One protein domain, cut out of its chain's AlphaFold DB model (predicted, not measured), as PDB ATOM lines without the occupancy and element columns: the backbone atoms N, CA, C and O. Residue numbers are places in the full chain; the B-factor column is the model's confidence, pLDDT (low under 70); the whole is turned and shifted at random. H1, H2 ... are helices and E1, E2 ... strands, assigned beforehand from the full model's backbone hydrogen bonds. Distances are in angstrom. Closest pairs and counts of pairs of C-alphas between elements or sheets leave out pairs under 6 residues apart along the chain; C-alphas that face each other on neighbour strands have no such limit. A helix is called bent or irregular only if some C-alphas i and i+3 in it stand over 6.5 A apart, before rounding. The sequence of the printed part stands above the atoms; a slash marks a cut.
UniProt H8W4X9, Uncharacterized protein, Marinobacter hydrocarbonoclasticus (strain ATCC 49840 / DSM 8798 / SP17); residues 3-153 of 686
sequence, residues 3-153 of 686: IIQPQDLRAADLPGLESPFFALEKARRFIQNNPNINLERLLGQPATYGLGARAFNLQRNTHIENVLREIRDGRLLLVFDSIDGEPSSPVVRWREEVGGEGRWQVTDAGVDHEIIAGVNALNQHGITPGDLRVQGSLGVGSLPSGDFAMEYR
ATOM      1  N   ILE A   3     238.024 349.740 388.532       91.56
ATOM      2  CA  ILE A   3     238.268 348.786 387.445       91.56
ATOM      3  C   ILE A   3     237.368 349.206 386.288       91.56
ATOM      4  O   ILE A   3     236.163 349.367 386.490       91.56
ATOM      5  N   ILE A   4     237.945 349.417 385.112       90.12
ATOM      6  CA  ILE A   4     237.225 349.910 383.933       90.12
ATOM      7  C   ILE A   4     237.611 349.120 382.684       90.12
ATOM      8  O   ILE A   4     238.651 348.464 382.655       90.12
ATOM      9  N   GLN A   5     236.768 349.185 381.655       86.12
ATOM     10  CA  GLN A   5     237.111 348.681 380.326       86.12
ATOM     11  C   GLN A   5     237.977 349.721 379.588       86.12
ATOM     12  O   GLN A   5     237.802 350.917 379.841       86.12
ATOM     13  N   PRO A   6     238.883 349.305 378.683       83.94
ATOM     14  CA  PRO A   6     239.718 350.220 377.899       83.94
ATOM     15  C   PRO A   6     238.926 351.330 377.193       83.94
ATOM     16  O   PRO A   6     239.298 352.495 377.285       83.94
ATOM     17  N   GLN A   7     237.758 351.011 376.627       80.50
ATOM     18  CA  GLN A   7     236.903 351.998 375.953       80.50
ATOM     19  C   GLN A   7     236.315 353.087 376.878       80.50
ATOM     20  O   GLN A   7     235.910 354.148 376.409       80.50
ATOM     21  N   ASP A   8     236.257 352.837 378.191       86.12
ATOM     22  CA  ASP A   8     235.745 353.784 379.191       86.12
ATOM     23  C   ASP A   8     236.870 354.657 379.781       86.12
ATOM     24  O   ASP A   8     236.643 355.463 380.693       86.12
ATOM     25  N   LEU A   9     238.104 354.478 379.299       89.50
ATOM     26  CA  LEU A   9     239.280 355.192 379.765       89.50
ATOM     27  C   LEU A   9     239.225 356.659 379.331       89.50
ATOM     28  O   LEU A   9     239.141 356.980 378.146       89.50
ATOM     29  N   ARG A  10     239.323 357.575 380.297       91.06
ATOM     30  CA  ARG A  10     239.379 359.021 380.038       91.06
ATOM     31  C   ARG A  10     240.813 359.522 380.122       91.06
ATOM     32  O   ARG A  10     241.643 358.930 380.804       91.06
ATOM     33  N   ALA A  11     241.090 360.671 379.518       89.56
ATOM     34  CA  ALA A  11     242.420 361.276 379.554       89.56
ATOM     35  C   ALA A  11     242.951 361.501 380.984       89.56
ATOM     36  O   ALA A  11     244.124 361.258 381.245       89.56
ATOM     37  N   ALA A  12     242.095 361.893 381.936       89.19
ATOM     38  CA  ALA A  12     242.489 362.056 383.342       89.19
ATOM     39  C   ALA A  12     242.796 360.737 384.070       89.19
ATOM     40  O   ALA A  12     243.387 360.762 385.145       89.19
ATOM     41  N   ASP A  13     242.378 359.599 383.514       90.88
ATOM     42  CA  ASP A  13     242.607 358.282 384.105       90.88
ATOM     43  C   ASP A  13     243.993 357.723 383.724       90.88
ATOM     44  O   ASP A  13     244.520 356.874 384.437       90.88
ATOM     45  N   LEU A  14     244.607 358.229 382.642       90.00
ATOM     46  CA  LEU A  14     245.901 357.763 382.129       90.00
ATOM     47  C   LEU A  14     247.028 357.777 383.177       90.00
ATOM     48  O   LEU A  14     247.689 356.751 383.319       90.00
ATOM     49  N   PRO A  15     247.244 358.857 383.958       90.06
ATOM     50  CA  PRO A  15     248.334 358.896 384.939       90.06
ATOM     51  C   PRO A  15     248.128 357.926 386.110       90.06
ATOM     52  O   PRO A  15     249.077 357.570 386.798       90.06
ATOM     53  N   GLY A  16     246.878 357.519 386.350       89.25
ATOM     54  CA  GLY A  16     246.509 356.577 387.401       89.25
ATOM     55  C   GLY A  16     246.510 355.117 386.951       89.25
ATOM     56  O   GLY A  16     246.177 354.251 387.758       89.25
ATOM     57  N   LEU A  17     246.832 354.819 385.689       90.50
ATOM     58  CA  LEU A  17     246.839 353.447 385.183       90.50
ATOM     59  C   LEU A  17     247.943 352.624 385.840       90.50
ATOM     60  O   LEU A  17     249.126 352.923 385.692       90.50
ATOM     61  N   GLU A  18     247.540 351.554 386.513       88.19
ATOM     62  CA  GLU A  18     248.442 350.538 387.041       88.19
ATOM     63  C   GLU A  18     248.739 349.493 385.965       88.19
ATOM     64  O   GLU A  18     247.845 349.109 385.204       88.19
ATOM     65  N   SER A  19     249.975 348.999 385.915       81.06
ATOM     66  CA  SER A  19     250.310 347.925 384.983       81.06
ATOM     67  C   SER A  19     249.523 346.644 385.312       81.06
ATOM     68  O   SER A  19     249.288 346.344 386.491       81.06
ATOM     69  N   PRO A  20     249.109 345.852 384.301       73.69
ATOM     70  CA  PRO A  20     248.324 344.625 384.498       73.69
ATOM     71  C   PRO A  20     248.906 343.661 385.546       73.69
ATOM     72  O   PRO A  20     248.161 342.981 386.257       73.69
ATOM     73  N   PHE A  21     250.237 343.645 385.681       63.62
ATOM     74  CA  PHE A  21     250.967 342.826 386.645       63.62
ATOM     75  C   PHE A  21     250.684 343.232 388.103       63.62
ATOM     76  O   PHE A  21     250.213 342.412 388.895       63.62
ATOM     77  N   PHE A  22     250.881 344.508 388.457       74.00
ATOM     78  CA  PHE A  22     250.611 345.020 389.810       74.00
ATOM     79  C   PHE A  22     249.114 345.210 390.082       74.00
ATOM     80  O   PHE A  22     248.666 345.170 391.233       74.00
ATOM     81  N   ALA A  23     248.317 345.360 389.022       80.88
ATOM     82  CA  ALA A  23     246.877 345.503 389.117       80.88
ATOM     83  C   ALA A  23     246.201 344.272 389.733       80.88
ATOM     84  O   ALA A  23     245.188 344.427 390.409       80.88
ATOM     85  N   LEU A  24     246.743 343.059 389.569       80.00
ATOM     86  CA  LEU A  24     246.075 341.820 389.981       80.00
ATOM     87  C   LEU A  24     245.854 341.726 391.499       80.00
ATOM     88  O   LEU A  24     244.736 341.478 391.964       80.00
ATOM     89  N   GLU A  25     246.911 341.914 392.287       76.38
ATOM     90  CA  GLU A  25     246.831 341.786 393.746       76.38
ATOM     91  C   GLU A  25     246.034 342.946 394.361       76.38
ATOM     92  O   GLU A  25     245.199 342.753 395.252       76.38
ATOM     93  N   LYS A  26     246.226 344.150 393.814       84.12
ATOM     94  CA  LYS A  26     245.520 345.365 394.224       84.12
ATOM     95  C   LYS A  26     244.034 345.298 393.882       84.12
ATOM     96  O   LYS A  26     243.202 345.594 394.736       84.12
ATOM     97  N   ALA A  27     243.680 344.820 392.688       86.62
ATOM     98  CA  ALA A  27     242.298 344.587 392.283       86.62
ATOM     99  C   ALA A  27     241.637 343.509 393.147       86.62
ATOM    100  O   ALA A  27     240.486 343.674 393.545       86.62
ATOM    101  N   ARG A  28     242.358 342.436 393.508       89.06
ATOM    102  CA  ARG A  28     241.842 341.401 394.416       89.06
ATOM    103  C   ARG A  28     241.477 341.997 395.778       89.06
ATOM    104  O   ARG A  28     240.351 341.791 396.233       89.06
ATOM    105  N   ARG A  29     242.370 342.787 396.387       86.12
ATOM    106  CA  ARG A  29     242.091 343.500 397.650       86.12
ATOM    107  C   ARG A  29     240.947 344.509 397.498       86.12
ATOM    108  O   ARG A  29     240.046 344.547 398.331       86.12
ATOM    109  N   PHE A  30     240.937 345.280 396.412       87.50
ATOM    110  CA  PHE A  30     239.888 346.257 396.120       87.50
ATOM    111  C   PHE A  30     238.501 345.607 396.006       87.50
ATOM    112  O   PHE A  30     237.551 346.083 396.624       87.50
ATOM    113  N   ILE A  31     238.383 344.491 395.282       87.69
ATOM    114  CA  ILE A  31     237.129 343.741 395.118       87.69
ATOM    115  C   ILE A  31     236.673 343.111 396.443       87.69
ATOM    116  O   ILE A  31     235.475 343.091 396.733       87.69
ATOM    117  N   GLN A  32     237.606 342.616 397.262       84.38
ATOM    118  CA  GLN A  32     237.303 342.059 398.586       84.38
ATOM    119  C   GLN A  32     236.770 343.126 399.549       84.38
ATOM    120  O   GLN A  32     235.795 342.879 400.258       84.38
ATOM    121  N   ASN A  33     237.351 344.327 399.518       83.81
ATOM    122  CA  ASN A  33     236.938 345.451 400.359       83.81
ATOM    123  C   ASN A  33     235.649 346.136 399.867       83.81
ATOM    124  O   ASN A  33     235.026 346.880 400.621       83.81
ATOM    125  N   ASN A  34     235.216 345.864 398.630       82.50
ATOM    126  CA  ASN A  34     234.017 346.441 398.018       82.50
ATOM    127  C   ASN A  34     233.007 345.345 397.622       82.50
ATOM    128  O   ASN A  34     232.824 345.047 396.436       82.50
ATOM    129  N   PRO A  35     232.280 344.752 398.591       76.38
ATOM    130  CA  PRO A  35     231.372 343.632 398.332       76.38
ATOM    131  C   PRO A  35     230.208 343.983 397.387       76.38
ATOM    132  O   PRO A  35     229.639 343.095 396.758       76.38
ATOM    133  N   ASN A  36     229.892 345.267 397.211       78.69
ATOM    134  CA  ASN A  36     228.814 345.729 396.329       78.69
ATOM    135  C   ASN A  36     229.251 345.972 394.875       78.69
ATOM    136  O   ASN A  36     228.429 346.388 394.059       78.69
ATOM    137  N   ILE A  37     230.522 345.730 394.523       84.06
ATOM    138  CA  ILE A  37     230.984 345.897 393.140       84.06
ATOM    139  C   ILE A  37     230.250 344.926 392.202       84.06
ATOM    140  O   ILE A  37     230.124 343.728 392.488       84.06
ATOM    141  N   ASN A  38     229.747 345.452 391.083       83.06
ATOM    142  CA  ASN A  38     229.017 344.673 390.087       83.06
ATOM    143  C   ASN A  38     230.003 344.017 389.108       83.06
ATOM    144  O   ASN A  38     230.360 344.590 388.079       83.06
ATOM    145  N   LEU A  39     230.458 342.815 389.465       86.38
ATOM    146  CA  LEU A  39     231.428 342.039 388.685       86.38
ATOM    147  C   LEU A  39     230.867 341.584 387.329       86.38
ATOM    148  O   LEU A  39     231.612 341.509 386.359       86.38
ATOM    149  N   GLU A  40     229.561 341.321 387.242       82.38
ATOM    150  CA  GLU A  40     228.898 340.895 386.001       82.38
ATOM    151  C   GLU A  40     228.960 342.003 384.949       82.38
ATOM    152  O   GLU A  40     229.318 341.752 383.802       82.38
ATOM    153  N   ARG A  41     228.718 343.252 385.366       81.75
ATOM    154  CA  ARG A  41     228.852 344.424 384.499       81.75
ATOM    155  C   ARG A  41     230.281 344.598 383.985       81.75
ATOM    156  O   ARG A  41     230.448 344.921 382.814       81.75
ATOM    157  N   LEU A  42     231.294 344.378 384.828       83.00
ATOM    158  CA  LEU A  42     232.701 344.459 384.408       83.00
ATOM    159  C   LEU A  42     233.036 343.408 383.341       83.00
ATOM    160  O   LEU A  42     233.753 343.713 382.395       83.00
ATOM    161  N   LEU A  43     232.456 342.212 383.461       82.88
ATOM    162  CA  LEU A  43     232.613 341.106 382.512       82.88
ATOM    163  C   LEU A  43     231.681 341.191 381.287       82.88
ATOM    164  O   LEU A  43     231.687 340.279 380.462       82.88
ATOM    165  N   GLY A  44     230.843 342.229 381.173       73.25
ATOM    166  CA  GLY A  44     229.864 342.358 380.087       73.25
ATOM    167  C   GLY A  44     228.740 341.311 380.117       73.25
ATOM    168  O   GLY A  44     228.138 341.023 379.085       73.25
ATOM    169  N   GLN A  45     228.456 340.719 381.281       75.31
ATOM    170  CA  GLN A  45     227.448 339.671 381.452       75.31
ATOM    171  C   GLN A  45     226.111 340.237 381.971       75.31
ATOM    172  O   GLN A  45     226.106 341.187 382.761       75.31
ATOM    173  N   PRO A  46     224.955 339.681 381.550       63.16
ATOM    174  CA  PRO A  46     223.647 340.101 382.050       63.16
ATOM    175  C   PRO A  46     223.480 339.756 383.535       63.16
ATOM    176  O   PRO A  46     223.938 338.710 383.990       63.16
ATOM    177  N   ALA A  47     222.783 340.624 384.275       59.31
ATOM    178  CA  ALA A  47     222.589 340.458 385.712       59.31
ATOM    179  C   ALA A  47     221.816 339.170 386.035       59.31
ATOM    180  O   ALA A  47     220.680 338.995 385.577       59.31
ATOM    181  N   THR A  48     222.402 338.276 386.835       56.34
ATOM    182  CA  THR A  48     221.715 337.041 387.235       56.34
ATOM    183  C   THR A  48     220.831 337.283 388.460       56.34
ATOM    184  O   THR A  48     221.296 337.417 389.590       56.34
ATOM    185  N   TYR A  49     219.512 337.334 388.256       49.69
ATOM    186  CA  TYR A  49     218.536 337.422 389.347       49.69
ATOM    187  C   TYR A  49     217.979 336.031 389.689       49.69
ATOM    188  O   TYR A  49     217.431 335.357 388.819       49.69
ATOM    189  N   GLY A  50     218.065 335.621 390.965       52.47
ATOM    190  CA  GLY A  50     217.276 334.494 391.501       52.47
ATOM    191  C   GLY A  50     218.022 333.318 392.149       52.47
ATOM    192  O   GLY A  50     217.412 332.266 392.335       52.47
ATOM    193  N   LEU A  51     219.302 333.442 392.516       54.72
ATOM    194  CA  LEU A  51     220.065 332.345 393.138       54.72
ATOM    195  C   LEU A  51     220.089 332.419 394.675       54.72
ATOM    196  O   LEU A  51     220.219 333.488 395.265       54.72
ATOM    197  N   GLY A  52     219.996 331.261 395.341       53.53
ATOM    198  CA  GLY A  52     220.144 331.156 396.799       53.53
ATOM    199  C   GLY A  52     221.563 331.505 397.280       53.53
ATOM    200  O   GLY A  52     222.536 331.313 396.552       53.53
ATOM    201  N   ALA A  53     221.702 331.963 398.531       55.62
ATOM    202  CA  ALA A  53     222.931 332.569 399.077       55.62
ATOM    203  C   ALA A  53     224.231 331.756 398.868       55.62
ATOM    204  O   ALA A  53     225.297 332.324 398.639       55.62
ATOM    205  N   ARG A  54     224.163 330.418 398.911       55.31
ATOM    206  CA  ARG A  54     225.334 329.544 398.706       55.31
ATOM    207  C   ARG A  54     225.768 329.465 397.237       55.31
ATOM    208  O   ARG A  54     226.965 329.448 396.968       55.31
ATOM    209  N   ALA A  55     224.811 329.450 396.309       59.88
ATOM    210  CA  ALA A  55     225.081 329.484 394.871       59.88
ATOM    211  C   ALA A  55     225.589 330.870 394.439       59.88
ATOM    212  O   ALA A  55     226.552 330.955 393.683       59.88
ATOM    213  N   PHE A  56     225.026 331.935 395.020       64.31
ATOM    214  CA  PHE A  56     225.481 333.313 394.822       64.31
ATOM    215  C   PHE A  56     226.955 333.507 395.221       64.31
ATOM    216  O   PHE A  56     227.729 334.077 394.458       64.31
ATOM    217  N   ASN A  57     227.381 332.978 396.375       65.00
ATOM    218  CA  ASN A  57     228.774 333.097 396.826       65.00
ATOM    219  C   ASN A  57     229.767 332.312 395.953       65.00
ATOM    220  O   ASN A  57     230.857 332.811 395.671       65.00
ATOM    221  N   LEU A  58     229.403 331.104 395.500       67.06
ATOM    222  CA  LEU A  58     230.255 330.324 394.594       67.06
ATOM    223  C   LEU A  58     230.437 331.046 393.254       67.06
ATOM    224  O   LEU A  58     231.563 331.203 392.787       67.06
ATOM    225  N   GLN A  59     229.337 331.533 392.680       74.81
ATOM    226  CA  GLN A  59     229.348 332.262 391.416       74.81
ATOM    227  C   GLN A  59     230.100 333.593 391.536       74.81
ATOM    228  O   GLN A  59     230.872 333.942 390.647       74.81
ATOM    229  N   ARG A  60     229.955 334.307 392.662       80.38
ATOM    230  CA  ARG A  60     230.726 335.525 392.935       80.38
ATOM    231  C   ARG A  60     232.226 335.246 392.928       80.38
ATOM    232  O   ARG A  60     232.946 335.976 392.262       80.38
ATOM    233  N   ASN A  61     232.698 334.185 393.586       81.25
ATOM    234  CA  ASN A  61     234.121 333.822 393.560       81.25
ATOM    235  C   ASN A  61     234.607 333.506 392.138       81.25
ATOM    236  O   ASN A  61     235.684 333.947 391.748       81.25
ATOM    237  N   THR A  62     233.794 332.818 391.331       82.56
ATOM    238  CA  THR A  62     234.099 332.590 389.911       82.56
ATOM    239  C   THR A  62     234.185 333.899 389.124       82.56
ATOM    240  O   THR A  62     235.113 334.075 388.337       82.56
ATOM    241  N   HIS A  63     233.271 334.846 389.350       84.69
ATOM    242  CA  HIS A  63     233.327 336.165 388.717       84.69
ATOM    243  C   HIS A  63     234.549 336.974 389.160       84.69
ATOM    244  O   HIS A  63     235.135 337.654 388.326       84.69
ATOM    245  N   ILE A  64     234.971 336.881 390.427       87.06
ATOM    246  CA  ILE A  64     236.209 337.517 390.904       87.06
ATOM    247  C   ILE A  64     237.401 336.969 390.121       87.06
ATOM    248  O   ILE A  64     238.158 337.748 389.553       87.06
ATOM    249  N   GLU A  65     237.547 335.646 390.026       86.50
ATOM    250  CA  GLU A  65     238.661 335.047 389.280       86.50
ATOM    251  C   GLU A  65     238.613 335.374 387.782       86.50
ATOM    252  O   GLU A  65     239.659 335.566 387.164       86.50
ATOM    253  N   ASN A  66     237.421 335.496 387.192       86.25
ATOM    254  CA  ASN A  66     237.278 335.940 385.807       86.25
ATOM    255  C   ASN A  66     237.682 337.410 385.641       86.25
ATOM    256  O   ASN A  66     238.463 337.702 384.749       86.25
ATOM    257  N   VAL A  67     237.236 338.322 386.513       87.50
ATOM    258  CA  VAL A  67     237.646 339.740 386.467       87.50
ATOM    259  C   VAL A  67     239.158 339.868 386.625       87.50
ATOM    260  O   VAL A  67     239.795 340.608 385.885       87.50
ATOM    261  N   LEU A  68     239.754 339.111 387.544       88.00
ATOM    262  CA  LEU A  68     241.201 339.093 387.742       88.00
ATOM    263  C   LEU A  68     241.952 338.529 386.526       88.00
ATOM    264  O   LEU A  68     243.040 339.004 386.211       88.00
ATOM    265  N   ARG A  69     241.373 337.557 385.811       85.88
ATOM    266  CA  ARG A  69     241.906 337.078 384.528       85.88
ATOM    267  C   ARG A  69     241.837 338.159 383.451       85.88
ATOM    268  O   ARG A  69     242.829 338.388 382.780       85.88
ATOM    269  N   GLU A  70     240.712 338.857 383.322       87.88
ATOM    270  CA  GLU A  70     240.566 339.945 382.348       87.88
ATOM    271  C   GLU A  70     241.524 341.114 382.634       87.88
ATOM    272  O   GLU A  70     242.056 341.702 381.698       87.88
ATOM    273  N   ILE A  71     241.798 341.414 383.911       85.44
ATOM    274  CA  ILE A  71     242.815 342.405 384.305       85.44
ATOM    275  C   ILE A  71     244.218 341.937 383.911       85.44
ATOM    276  O   ILE A  71     244.982 342.709 383.343       85.44
ATOM    277  N   ARG A  72     244.548 340.666 384.169       79.62
ATOM    278  CA  ARG A  72     245.834 340.068 383.774       79.62
ATOM    279  C   ARG A  72     246.058 340.128 382.266       79.62
ATOM    280  O   ARG A  72     247.168 340.399 381.827       79.62
ATOM    281  N   ASP A  73     245.002 339.884 381.498       78.31
ATOM    282  CA  ASP A  73     245.044 339.870 380.038       78.31
ATOM    283  C   ASP A  73     244.947 341.287 379.427       78.31
ATOM    284  O   ASP A  73     244.854 341.417 378.209       78.31
ATOM    285  N   GLY A  74     244.917 342.345 380.250       76.00
ATOM    286  CA  GLY A  74     244.836 343.743 379.809       76.00
ATOM    287  C   GLY A  74     243.468 344.176 379.266       76.00
ATOM    288  O   GLY A  74     243.320 345.304 378.808       76.00
ATOM    289  N   ARG A  75     242.449 343.309 379.336       84.38
ATOM    290  CA  ARG A  75     241.076 343.586 378.868       84.38
ATOM    291  C   ARG A  75     240.241 344.372 379.882       84.38
ATOM    292  O   ARG A  75     239.219 344.953 379.530       84.38
ATOM    293  N   LEU A  76     240.683 344.412 381.138       90.25
ATOM    294  CA  LEU A  76     240.216 345.339 382.165       90.25
ATOM    295  C   LEU A  76     241.413 346.076 382.765       90.25
ATOM    296  O   LEU A  76     242.476 345.497 382.964       90.25
ATOM    297  N   LEU A  77     241.226 347.348 383.097       90.69
ATOM    298  CA  LEU A  77     242.282 348.222 383.597       90.69
ATOM    299  C   LEU A  77     241.993 348.616 385.043       90.69
ATOM    300  O   LEU A  77     240.857 348.963 385.379       90.69
ATOM    301  N   LEU A  78     243.019 348.593 385.896       91.94
ATOM    302  CA  LEU A  78     242.951 349.167 387.237       91.94
ATOM    303  C   LEU A  78     243.489 350.599 387.199       91.94
ATOM    304  O   LEU A  78     244.630 350.834 386.812       91.94
ATOM    305  N   VAL A  79     242.661 351.545 387.633       91.62
ATOM    306  CA  VAL A  79     242.993 352.971 387.660       91.62
ATOM    307  C   VAL A  79     242.941 353.486 389.091       91.62
ATOM    308  O   VAL A  79     241.910 353.379 389.765       91.62
ATOM    309  N   PHE A  80     244.037 354.083 389.539       87.94
ATOM    310  CA  PHE A  80     244.126 354.896 390.743       87.94
ATOM    311  C   PHE A  80     243.526 356.280 390.491       87.94
ATOM    312  O   PHE A  80     243.710 356.872 389.431       87.94
ATOM    313  N   ASP A  81     242.763 356.783 391.455       78.69
ATOM    314  CA  ASP A  81     242.294 358.167 391.431       78.69
ATOM    315  C   ASP A  81     243.124 359.003 392.407       78.69
ATOM    316  O   ASP A  81     243.934 358.482 393.167       78.69
ATOM    317  N   SER A  82     242.906 360.316 392.404       66.69
ATOM    318  CA  SER A  82     243.666 361.259 393.227       66.69
ATOM    319  C   SER A  82     243.498 361.079 394.743       66.69
ATOM    320  O   SER A  82     244.161 361.785 395.495       66.69
ATOM    321  N   ILE A  83     242.577 360.223 395.200       68.25
ATOM    322  CA  ILE A  83     242.277 360.014 396.625       68.25
ATOM    323  C   ILE A  83     242.889 358.694 397.117       68.25
ATOM    324  O   ILE A  83     243.311 358.614 398.267       68.25
ATOM    325  N   ASP A  84     243.007 357.695 396.241       66.62
ATOM    326  CA  ASP A  84     243.452 356.344 396.594       66.62
ATOM    327  C   ASP A  84     244.965 356.088 396.401       66.62
ATOM    328  O   ASP A  84     245.410 354.940 396.459       66.62
ATOM    329  N   GLY A  85     245.759 357.150 396.215       72.38
ATOM    330  CA  GLY A  85     247.222 357.103 396.079       72.38
ATOM    331  C   GLY A  85     247.714 356.985 394.632       72.38
ATOM    332  O   GLY A  85     246.943 357.130 393.689       72.38
ATOM    333  N   GLU A  86     249.015 356.741 394.453       78.38
ATOM    334  CA  GLU A  86     249.641 356.579 393.131       78.38
ATOM    335  C   GLU A  86     249.821 355.091 392.762       78.38
ATOM    336  O   GLU A  86     250.005 354.248 393.652       78.38
ATOM    337  N   PRO A  87     249.762 354.734 391.464       82.38
ATOM    338  CA  PRO A  87     250.069 353.378 391.014       82.38
ATOM    339  C   PRO A  87     251.525 353.009 391.342       82.38
ATOM    340  O   PRO A  87     252.424 353.843 391.272       82.38
ATOM    341  N   SER A  88     251.768 351.740 391.680       79.06
ATOM    342  CA  SER A  88     253.121 351.255 392.019       79.06
ATOM    343  C   SER A  88     254.002 351.149 390.779       79.06
ATOM    344  O   SER A  88     255.201 351.400 390.839       79.06
ATOM    345  N   SER A  89     253.400 350.804 389.646       78.81
ATOM    346  CA  SER A  89     254.020 350.751 388.333       78.81
ATOM    347  C   SER A  89     253.082 351.456 387.340       78.81
ATOM    348  O   SER A  89     252.292 350.814 386.643       78.81
ATOM    349  N   PRO A  90     253.121 352.807 387.304       86.25
ATOM    350  CA  PRO A  90     252.298 353.597 386.404       86.25
ATOM    351  C   PRO A  90     252.631 353.248 384.962       86.25
ATOM    352  O   PRO A  90     253.798 353.367 384.576       86.25
ATOM    353  N   VAL A  91     251.611 352.909 384.175       87.19
ATOM    354  CA  VAL A  91     251.703 352.653 382.725       87.19
ATOM    355  C   VAL A  91     252.020 353.931 381.948       87.19
ATOM    356  O   VAL A  91     252.664 353.889 380.901       87.19
ATOM    357  N   VAL A  92     251.571 355.079 382.458       89.44
ATOM    358  CA  VAL A  92     251.789 356.394 381.854       89.44
ATOM    359  C   VAL A  92     252.403 357.321 382.895       89.44
ATOM    360  O   VAL A  92     251.847 357.503 383.976       89.44
ATOM    361  N   ARG A  93     253.543 357.932 382.567       90.88
ATOM    362  CA  ARG A  93     254.248 358.878 383.445       90.88
ATOM    363  C   ARG A  93     254.508 360.203 382.740       90.88
ATOM    364  O   ARG A  93     254.721 360.243 381.532       90.88
ATOM    365  N   TRP A  94     254.515 361.285 383.511       90.00
ATOM    366  CA  TRP A  94     255.006 362.585 383.059       90.00
ATOM    367  C   TRP A  94     256.510 362.681 383.320       90.00
ATOM    368  O   TRP A  94     256.957 362.394 384.430       90.00
ATOM    369  N   ARG A  95     257.286 363.081 382.312       88.38
ATOM    370  CA  ARG A  95     258.725 363.330 382.429       88.38
ATOM    371  C   ARG A  95     259.014 364.780 382.073       88.38
ATOM    372  O   ARG A  95     258.697 365.211 380.968       88.38
ATOM    373  N   GLU A  96     259.635 365.509 382.989       81.25
ATOM    374  CA  GLU A  96     260.141 366.857 382.725       81.25
ATOM    375  C   GLU A  96     261.442 366.766 381.910       81.25
ATOM    376  O   GLU A  96     262.350 366.017 382.277       81.25
ATOM    377  N   GLU A  97     261.531 367.483 380.783       73.12
ATOM    378  CA  GLU A  97     262.775 367.600 380.015       73.12
ATOM    379  C   GLU A  97     263.548 368.869 380.416       73.12
ATOM    380  O   GLU A  97     262.995 369.856 380.914       73.12
ATOM    381  N   VAL A  98     264.870 368.838 380.219       49.72
ATOM    382  CA  VAL A  98     265.772 369.948 380.554       49.72
ATOM    383  C   VAL A  98     265.465 371.126 379.623       49.72
ATOM    384  O   VAL A  98     265.870 371.127 378.466       49.72
ATOM    385  N   GLY A  99     264.726 372.116 380.127       59.66
ATOM    386  CA  GLY A  99     264.230 373.252 379.337       59.66
ATOM    387  C   GLY A  99     262.810 373.705 379.692       59.66
ATOM    388  O   GLY A  99     262.405 374.782 379.266       59.66
ATOM    389  N   GLY A 100     262.080 372.937 380.511       58.09
ATOM    390  CA  GLY A 100     260.760 373.319 381.035       58.09
ATOM    391  C   GLY A 100     259.564 372.795 380.234       58.09
ATOM    392  O   GLY A 100     258.426 373.005 380.647       58.09
ATOM    393  N   GLU A 101     259.796 372.077 379.134       69.25
ATOM    394  CA  GLU A 101     258.757 371.334 378.417       69.25
ATOM    395  C   GLU A 101     258.771 369.877 378.902       69.25
ATOM    396  O   GLU A 101     259.795 369.201 378.854       69.25
ATOM    397  N   GLY A 102     257.658 369.395 379.457       82.44
ATOM    398  CA  GLY A 102     257.516 367.994 379.856       82.44
ATOM    399  C   GLY A 102     256.689 367.199 378.848       82.44
ATOM    400  O   GLY A 102     255.964 367.769 378.032       82.44
ATOM    401  N   ARG A 103     256.790 365.869 378.906       90.94
ATOM    402  CA  ARG A 103     256.058 364.951 378.020       90.94
ATOM    403  C   ARG A 103     255.523 363.734 378.762       90.94
ATOM    404  O   ARG A 103     256.152 363.219 379.686       90.94
ATOM    405  N   TRP A 104     254.399 363.212 378.289       91.00
ATOM    406  CA  TRP A 104     253.877 361.914 378.698       91.00
ATOM    407  C   TRP A 104     254.656 360.779 378.028       91.00
ATOM    408  O   TRP A 104     254.982 360.845 376.838       91.00
ATOM    409  N   GLN A 105     254.945 359.723 378.782       90.50
ATOM    410  CA  GLN A 105     255.635 358.522 378.317       90.50
ATOM    411  C   GLN A 105     254.883 357.274 378.771       90.50
ATOM    412  O   GLN A 105     254.414 357.209 379.907       90.50
ATOM    413  N   VAL A 106     254.795 356.287 377.880       87.75
ATOM    414  CA  VAL A 106     254.320 354.940 378.208       87.75
ATOM    415  C   VAL A 106     255.520 354.125 378.685       87.75
ATOM    416  O   VAL A 106     256.553 354.111 378.018       87.75
ATOM    417  N   THR A 107     255.405 353.501 379.849       74.88
ATOM    418  CA  THR A 107     256.514 352.836 380.565       74.88
ATOM    419  C   THR A 107     256.555 351.322 380.367       74.88
ATOM    420  O   THR A 107     257.564 350.700 380.686       74.88
ATOM    421  N   ASP A 108     255.490 350.735 379.826       66.50
ATOM    422  CA  ASP A 108     255.336 349.293 379.631       66.50
ATOM    423  C   ASP A 108     255.258 348.960 378.123       66.50
ATOM    424  O   ASP A 108     254.650 349.675 377.323       66.50
ATOM    425  N   ALA A 109     255.934 347.883 377.716       45.53
ATOM    426  CA  ALA A 109     256.074 347.452 376.327       45.53
ATOM    427  C   ALA A 109     254.884 346.619 375.806       45.53
ATOM    428  O   ALA A 109     254.853 346.329 374.607       45.53
ATOM    429  N   GLY A 110     253.934 346.234 376.671       57.91
ATOM    430  CA  GLY A 110     252.733 345.446 376.342       57.91
ATOM    431  C   GLY A 110     251.410 346.223 376.359       57.91
ATOM    432  O   GLY A 110     250.346 345.617 376.462       57.91
ATOM    433  N   VAL A 111     251.465 347.554 376.309       70.25
ATOM    434  CA  VAL A 111     250.314 348.446 376.519       70.25
ATOM    435  C   VAL A 111     249.419 348.533 375.282       70.25
ATOM    436  O   VAL A 111     249.906 348.579 374.154       70.25
ATOM    437  N   ASP A 112     248.104 348.596 375.511       77.38
ATOM    438  CA  ASP A 112     247.092 348.718 374.460       77.38
ATOM    439  C   ASP A 112     247.363 349.920 373.529       77.38
ATOM    440  O   ASP A 112     247.718 351.020 373.974       77.38
ATOM    441  N   HIS A 113     247.170 349.721 372.223       76.56
ATOM    442  CA  HIS A 113     247.344 350.755 371.204       76.56
ATOM    443  C   HIS A 113     246.481 352.001 371.459       76.56
ATOM    444  O   HIS A 113     246.918 353.103 371.126       76.56
ATOM    445  N   GLU A 114     245.302 351.869 372.074       79.56
ATOM    446  CA  GLU A 114     244.436 353.006 372.421       79.56
ATOM    447  C   GLU A 114     245.057 353.908 373.498       79.56
ATOM    448  O   GLU A 114     244.950 355.136 373.430       79.56
ATOM    449  N   ILE A 115     245.767 353.321 374.467       86.19
ATOM    450  CA  ILE A 115     246.497 354.072 375.498       86.19
ATOM    451  C   ILE A 115     247.678 354.807 374.856       86.19
ATOM    452  O   ILE A 115     247.887 355.993 375.118       86.19
ATOM    453  N   ILE A 116     248.420 354.136 373.967       85.88
ATOM    454  CA  ILE A 116     249.535 354.746 373.227       85.88
ATOM    455  C   ILE A 116     249.035 355.915 372.364       85.88
ATOM    456  O   ILE A 116     249.636 356.992 372.365       85.88
ATOM    457  N   ALA A 117     247.925 355.728 371.647       83.81
ATOM    458  CA  ALA A 117     247.301 356.767 370.833       83.81
ATOM    459  C   ALA A 117     246.859 357.968 371.681       83.81
ATOM    460  O   ALA A 117     247.155 359.109 371.316       83.81
ATOM    461  N   GLY A 118     246.239 357.721 372.840       87.94
ATOM    462  CA  GLY A 118     245.852 358.762 373.790       87.94
ATOM    463  C   GLY A 118     247.049 359.563 374.303       87.94
ATOM    464  O   GLY A 118     247.048 360.790 374.233       87.94
ATOM    465  N   VAL A 119     248.121 358.889 374.731       91.50
ATOM    466  CA  VAL A 119     249.363 359.539 375.191       91.50
ATOM    467  C   VAL A 119     250.011 360.375 374.085       91.50
ATOM    468  O   VAL A 119     250.416 361.516 374.319       91.50
ATOM    469  N   ASN A 120     250.063 359.852 372.860       90.00
ATOM    470  CA  ASN A 120     250.565 360.601 371.710       90.00
ATOM    471  C   ASN A 120     249.705 361.837 371.420       90.00
ATOM    472  O   ASN A 120     250.253 362.902 371.134       90.00
ATOM    473  N   ALA A 121     248.381 361.730 371.538       88.56
ATOM    474  CA  ALA A 121     247.467 362.852 371.357       88.56
ATOM    475  C   ALA A 121     247.634 363.929 372.444       88.56
ATOM    476  O   ALA A 121     247.615 365.118 372.122       88.56
ATOM    477  N   LEU A 122     247.858 363.539 373.707       91.69
ATOM    478  CA  LEU A 122     248.178 364.481 374.788       91.69
ATOM    479  C   LEU A 122     249.456 365.266 374.482       91.69
ATOM    480  O   LEU A 122     249.457 366.493 374.570       91.69
ATOM    481  N   ASN A 123     250.515 364.565 374.067       92.12
ATOM    482  CA  ASN A 123     251.795 365.178 373.712       92.12
ATOM    483  C   ASN A 123     251.670 366.118 372.503       92.12
ATOM    484  O   ASN A 123     252.158 367.242 372.549       92.12
ATOM    485  N   GLN A 124     250.966 365.703 371.443       89.56
ATOM    486  CA  GLN A 124     250.734 366.532 370.249       89.56
ATOM    487  C   GLN A 124     249.982 367.833 370.551       89.56
ATOM    488  O   GLN A 124     250.151 368.822 369.838       89.56
ATOM    489  N   HIS A 125     249.134 367.830 371.579       87.62
ATOM    490  CA  HIS A 125     248.328 368.979 371.977       87.62
ATOM    491  C   HIS A 125     248.881 369.736 373.193       87.62
ATOM    492  O   HIS A 125     248.212 370.650 373.674       87.62
ATOM    493  N   GLY A 126     250.085 369.391 373.666       88.06
ATOM    494  CA  GLY A 126     250.752 370.073 374.779       88.06
ATOM    495  C   GLY A 126     249.999 369.975 376.108       88.06
ATOM    496  O   GLY A 126     250.081 370.888 376.923       88.06
ATOM    497  N   ILE A 127     249.226 368.906 376.315       89.88
ATOM    498  CA  ILE A 127     248.391 368.740 377.509       89.88
ATOM    499  C   ILE A 127     249.265 368.319 378.688       89.88
ATOM    500  O   ILE A 127     249.891 367.260 378.651       89.88
ATOM    501  N   THR A 128     249.277 369.108 379.755       90.12
ATOM    502  CA  THR A 128     250.080 368.856 380.959       90.12
ATOM    503  C   THR A 128     249.284 368.102 382.036       90.12
ATOM    504  O   THR A 128     248.049 368.041 381.982       90.12
ATOM    505  N   PRO A 129     249.940 367.566 383.087       88.00
ATOM    506  CA  PRO A 129     249.238 367.004 384.241       88.00
ATOM    507  C   PRO A 129     248.289 368.007 384.912       88.00
ATOM    508  O   PRO A 129     247.267 367.605 385.464       88.00
ATOM    509  N   GLY A 130     248.601 369.307 384.856       83.06
ATOM    510  CA  GLY A 130     247.738 370.369 385.375       83.06
ATOM    511  C   GLY A 130     246.421 370.491 384.606       83.06
ATOM    512  O   GLY A 130     245.360 370.599 385.220       83.06
ATOM    513  N   ASP A 131     246.468 370.381 383.279       84.44
ATOM    514  CA  ASP A 131     245.290 370.498 382.408       84.44
ATOM    515  C   ASP A 131     244.306 369.336 382.602       84.44
ATOM    516  O   ASP A 131     243.085 369.516 382.548       84.44
ATOM    517  N   LEU A 132     244.825 368.140 382.899       85.44
ATOM    518  CA  LEU A 132     244.011 366.959 383.202       85.44
ATOM    519  C   LEU A 132     243.293 367.050 384.559       85.44
ATOM    520  O   LEU A 132     242.273 366.385 384.746       85.44
ATOM    521  N   ARG A 133     243.783 367.881 385.492       72.69
ATOM    522  CA  ARG A 133     243.205 368.055 386.841       72.69
ATOM    523  C   ARG A 133     241.978 368.973 386.868       72.69
ATOM    524  O   ARG A 133     241.274 369.004 387.877       72.69
ATOM    525  N   VAL A 134     241.691 369.705 385.789       69.25
ATOM    526  CA  VAL A 134     240.529 370.605 385.712       69.25
ATOM    527  C   VAL A 134     239.230 369.786 385.677       69.25
ATOM    528  O   VAL A 134     238.882 369.181 384.662       69.25
ATOM    529  N   GLN A 135     238.501 369.759 386.799       54.12
ATOM    530  CA  GLN A 135     237.263 368.985 386.951       54.12
ATOM    531  C   GLN A 135     236.035 369.684 386.334       54.12
ATOM    532  O   GLN A 135     235.846 370.891 386.473       54.12
ATOM    533  N   GLY A 136     235.165 368.897 385.688       56.47
ATOM    534  CA  GLY A 136     233.884 369.322 385.102       56.47
ATOM    535  C   GLY A 136     233.655 368.747 383.697       56.47
ATOM    536  O   GLY A 136     234.604 368.328 383.038       56.47
ATOM    537  N   SER A 137     232.412 368.766 383.192       56.44
ATOM    538  CA  SER A 137     232.069 368.317 381.819       56.44
ATOM    539  C   SER A 137     232.783 369.115 380.713       56.44
ATOM    540  O   SER A 137     232.832 368.716 379.551       56.44
ATOM    541  N   LEU A 138     233.389 370.245 381.082       57.16
ATOM    542  CA  LEU A 138     234.140 371.136 380.205       57.16
ATOM    543  C   LEU A 138     235.669 370.943 380.287       57.16
ATOM    544  O   LEU A 138     236.369 371.491 379.444       57.16
ATOM    545  N   GLY A 139     236.198 370.124 381.205       75.00
ATOM    546  CA  GLY A 139     237.642 369.860 381.322       75.00
ATOM    547  C   GLY A 139     238.161 368.886 380.259       75.00
ATOM    548  O   GLY A 139     237.425 367.997 379.819       75.00
ATOM    549  N   VAL A 140     239.413 369.038 379.816       83.69
ATOM    550  CA  VAL A 140     240.041 368.138 378.820       83.69
ATOM    551  C   VAL A 140     240.251 366.728 379.373       83.69
ATOM    552  O   VAL A 140     240.129 365.758 378.636       83.69
ATOM    553  N   GLY A 141     240.427 366.595 380.691       83.81
ATOM    554  CA  GLY A 141     240.564 365.302 381.365       83.81
ATOM    555  C   GLY A 141     239.331 364.389 381.286       83.81
ATOM    556  O   GLY A 141     239.452 363.185 381.493       83.81
ATOM    557  N   SER A 142     238.151 364.936 380.968       85.19
ATOM    558  CA  SER A 142     236.910 364.158 380.809       85.19
ATOM    559  C   SER A 142     236.765 363.481 379.444       85.19
ATOM    560  O   SER A 142     235.874 362.649 379.284       85.19
ATOM    561  N   LEU A 143     237.613 363.839 378.474       88.62
ATOM    562  CA  LEU A 143     237.546 363.302 377.118       88.62
ATOM    563  C   LEU A 143     237.989 361.827 377.085       88.62
ATOM    564  O   LEU A 143     238.893 361.460 377.847       88.62
ATOM    565  N   PRO A 144     237.391 360.989 376.216       88.31
ATOM    566  CA  PRO A 144     237.851 359.622 375.985       88.31
ATOM    567  C   PRO A 144     239.323 359.602 375.562       88.31
ATOM    568  O   PRO A 144     239.746 360.426 374.754       88.31
ATOM    569  N   SER A 145     240.104 358.669 376.104       87.06
ATOM    570  CA  SER A 145     241.538 358.557 375.817       87.06
ATOM    571  C   SER A 145     241.802 358.129 374.370       87.06
ATOM    572  O   SER A 145     242.619 358.754 373.696       87.06
ATOM    573  N   GLY A 146     241.098 357.103 373.877       82.12
ATOM    574  CA  GLY A 146     241.294 356.571 372.520       82.12
ATOM    575  C   GLY A 146     240.968 357.579 371.410       82.12
ATOM    576  O   GLY A 146     241.698 357.674 370.428       82.12
ATOM    577  N   ASP A 147     239.942 358.412 371.615       83.81
ATOM    578  CA  ASP A 147     239.477 359.423 370.648       83.81
ATOM    579  C   ASP A 147     239.896 360.860 371.005       83.81
ATOM    580  O   ASP A 147     239.380 361.836 370.444       83.81
ATOM    581  N   PHE A 148     240.854 361.015 371.926       87.69
ATOM    582  CA  PHE A 148     241.189 362.304 372.531       87.69
ATOM    583  C   PHE A 148     241.456 363.404 371.497       87.69
ATOM    584  O   PHE A 148     240.910 364.499 371.603       87.69
ATOM    585  N   ALA A 149     242.255 363.118 370.462       83.38
ATOM    586  CA  ALA A 149     242.613 364.100 369.435       83.38
ATOM    587  C   ALA A 149     241.397 364.637 368.658       83.38
ATOM    588  O   ALA A 149     241.371 365.807 368.265       83.38
ATOM    589  N   MET A 150     240.397 363.792 368.405       85.19
ATOM    590  CA  MET A 150     239.200 364.155 367.645       85.19
ATOM    591  C   MET A 150     238.257 364.998 368.508       85.19
ATOM    592  O   MET A 150     237.905 366.120 368.128       85.19
ATOM    593  N   GLU A 151     237.952 364.512 369.709       85.12
ATOM    594  CA  GLU A 151     237.078 365.187 370.674       85.12
ATOM    595  C   GLU A 151     237.662 366.522 371.150       85.12
ATOM    596  O   GLU A 151     236.959 367.529 371.268       85.12
ATOM    597  N   TYR A 152     238.981 366.585 371.341       85.69
ATOM    598  CA  TYR A 152     239.665 367.821 371.705       85.69
ATOM    599  C   TYR A 152     239.519 368.895 370.615       85.69
ATOM    600  O   TYR A 152     239.226 370.053 370.921       85.69
ATOM    601  N   ARG A 153     239.625 368.526 369.328       83.88
ATOM    602  CA  ARG A 153     239.407 369.457 368.203       83.88
ATOM    603  C   ARG A 153     237.962 369.941 368.113       83.88
ATOM    604  O   ARG A 153     237.746 371.116 367.818       83.88
TER     605      ARG A 153
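AT A GLANCE: This is residues 3 to 153 of the 686 residues of an uncharacterized protein of Marinobacter hydrocarbonoclasticus (strain ATCC 49840 / DSM 8798 / SP17) (UniProt H8W4X9). Two lobes stand end to end: in one, H2 and H4 are side by side, running opposite ways, with H3 packed on H4; in the other, H5 packs on the hairpin of E2 and E3, mainly on E3, and H7 packs on H5. H1 and E1 lie at the join of the lobes, and residues 3 to 4 pair with E1. The printed part has 151 residues with seven named helices and three named strands, in the order H1 H2 H3 H4 E1 E2 E3 H5 H6 H7; the sheet E2 - E3 is antiparallel and the class is mostly helix. The whole is compact, with a radius of gyration of the C-alphas of 17.2 A, and its outline is a rod of 62 by 28 by 27 A.

HOW THE PARTS SIT: Residues 3 to 4 pair antiparallel with residues 77 to 78 of E1, residues 77 to 79, which pairs with no named strand. H1, residues 11 to 16, is only just irregular, with C-alphas 12 and 15 6.8 A apart; its closest C-alpha pair with E1 is Gly 16 and Val 79, 5.0 A. H2, residues 20 to 33, touches residues 64 to 72 of H4, residues 53 to 72, at a shallow tilt of 23 degrees, opposite ways; the closest C-alphas are those of Pro 20 and Arg 72, 5.2 A. H3, residues 39 to 42, touches H4, with the C-alphas of Leu 39 and His 63 closest at 6.2 A. E2, residues 92 to 96, and E3, residues 102 to 106, form a hairpin, with N 93 and O 105 2.9 A apart and N 105 and O 93 2.8 A apart, within hydrogen-bond range. The closest C-alphas of E3 and H5, residues 113 to 124, are those of Arg 103 and Asn 123, 6.1 A. H6, residues 129 to 132, is close to but not clearly touching H1, with C-alphas 12 and 132 closest at 5.1 A. H7, residues 148 to 153, touches H5 at a steep tilt of 41 degrees, the same way; the closest C-alphas are those of Ala 121 and Ala 149, 5.4 A. H4, H5 and H7 have every O i to N i+4 pair within hydrogen-bond range, H2 has 7 of 10, and H1 has 0 of 2 but 2 of 3 O i to N i+3 pairs; H3 and H6 are too short for an O i to N i+4 pair.

IN THESE COORDINATES: H1 begins at C-alpha 11, (242.420, 361.276, 379.554). H2 is 19.5 A long, H4 28.5 A and H5 16.2 A, while E2 is 13.4 A and E3 13.5 A. H7 ends at C-alpha 153, (239.407, 369.457, 368.203).

THE WHOLE: The C-alphas farthest apart are those of Gly 52 and Gly 99, 63.4 A. The printed part has no cut, and the links E1 to E2 and H6 to H7 are long. Mean pLDDT of the printed part is 79.7; 29 residues are under 70, among them residues 46 to 58 and 134 to 138.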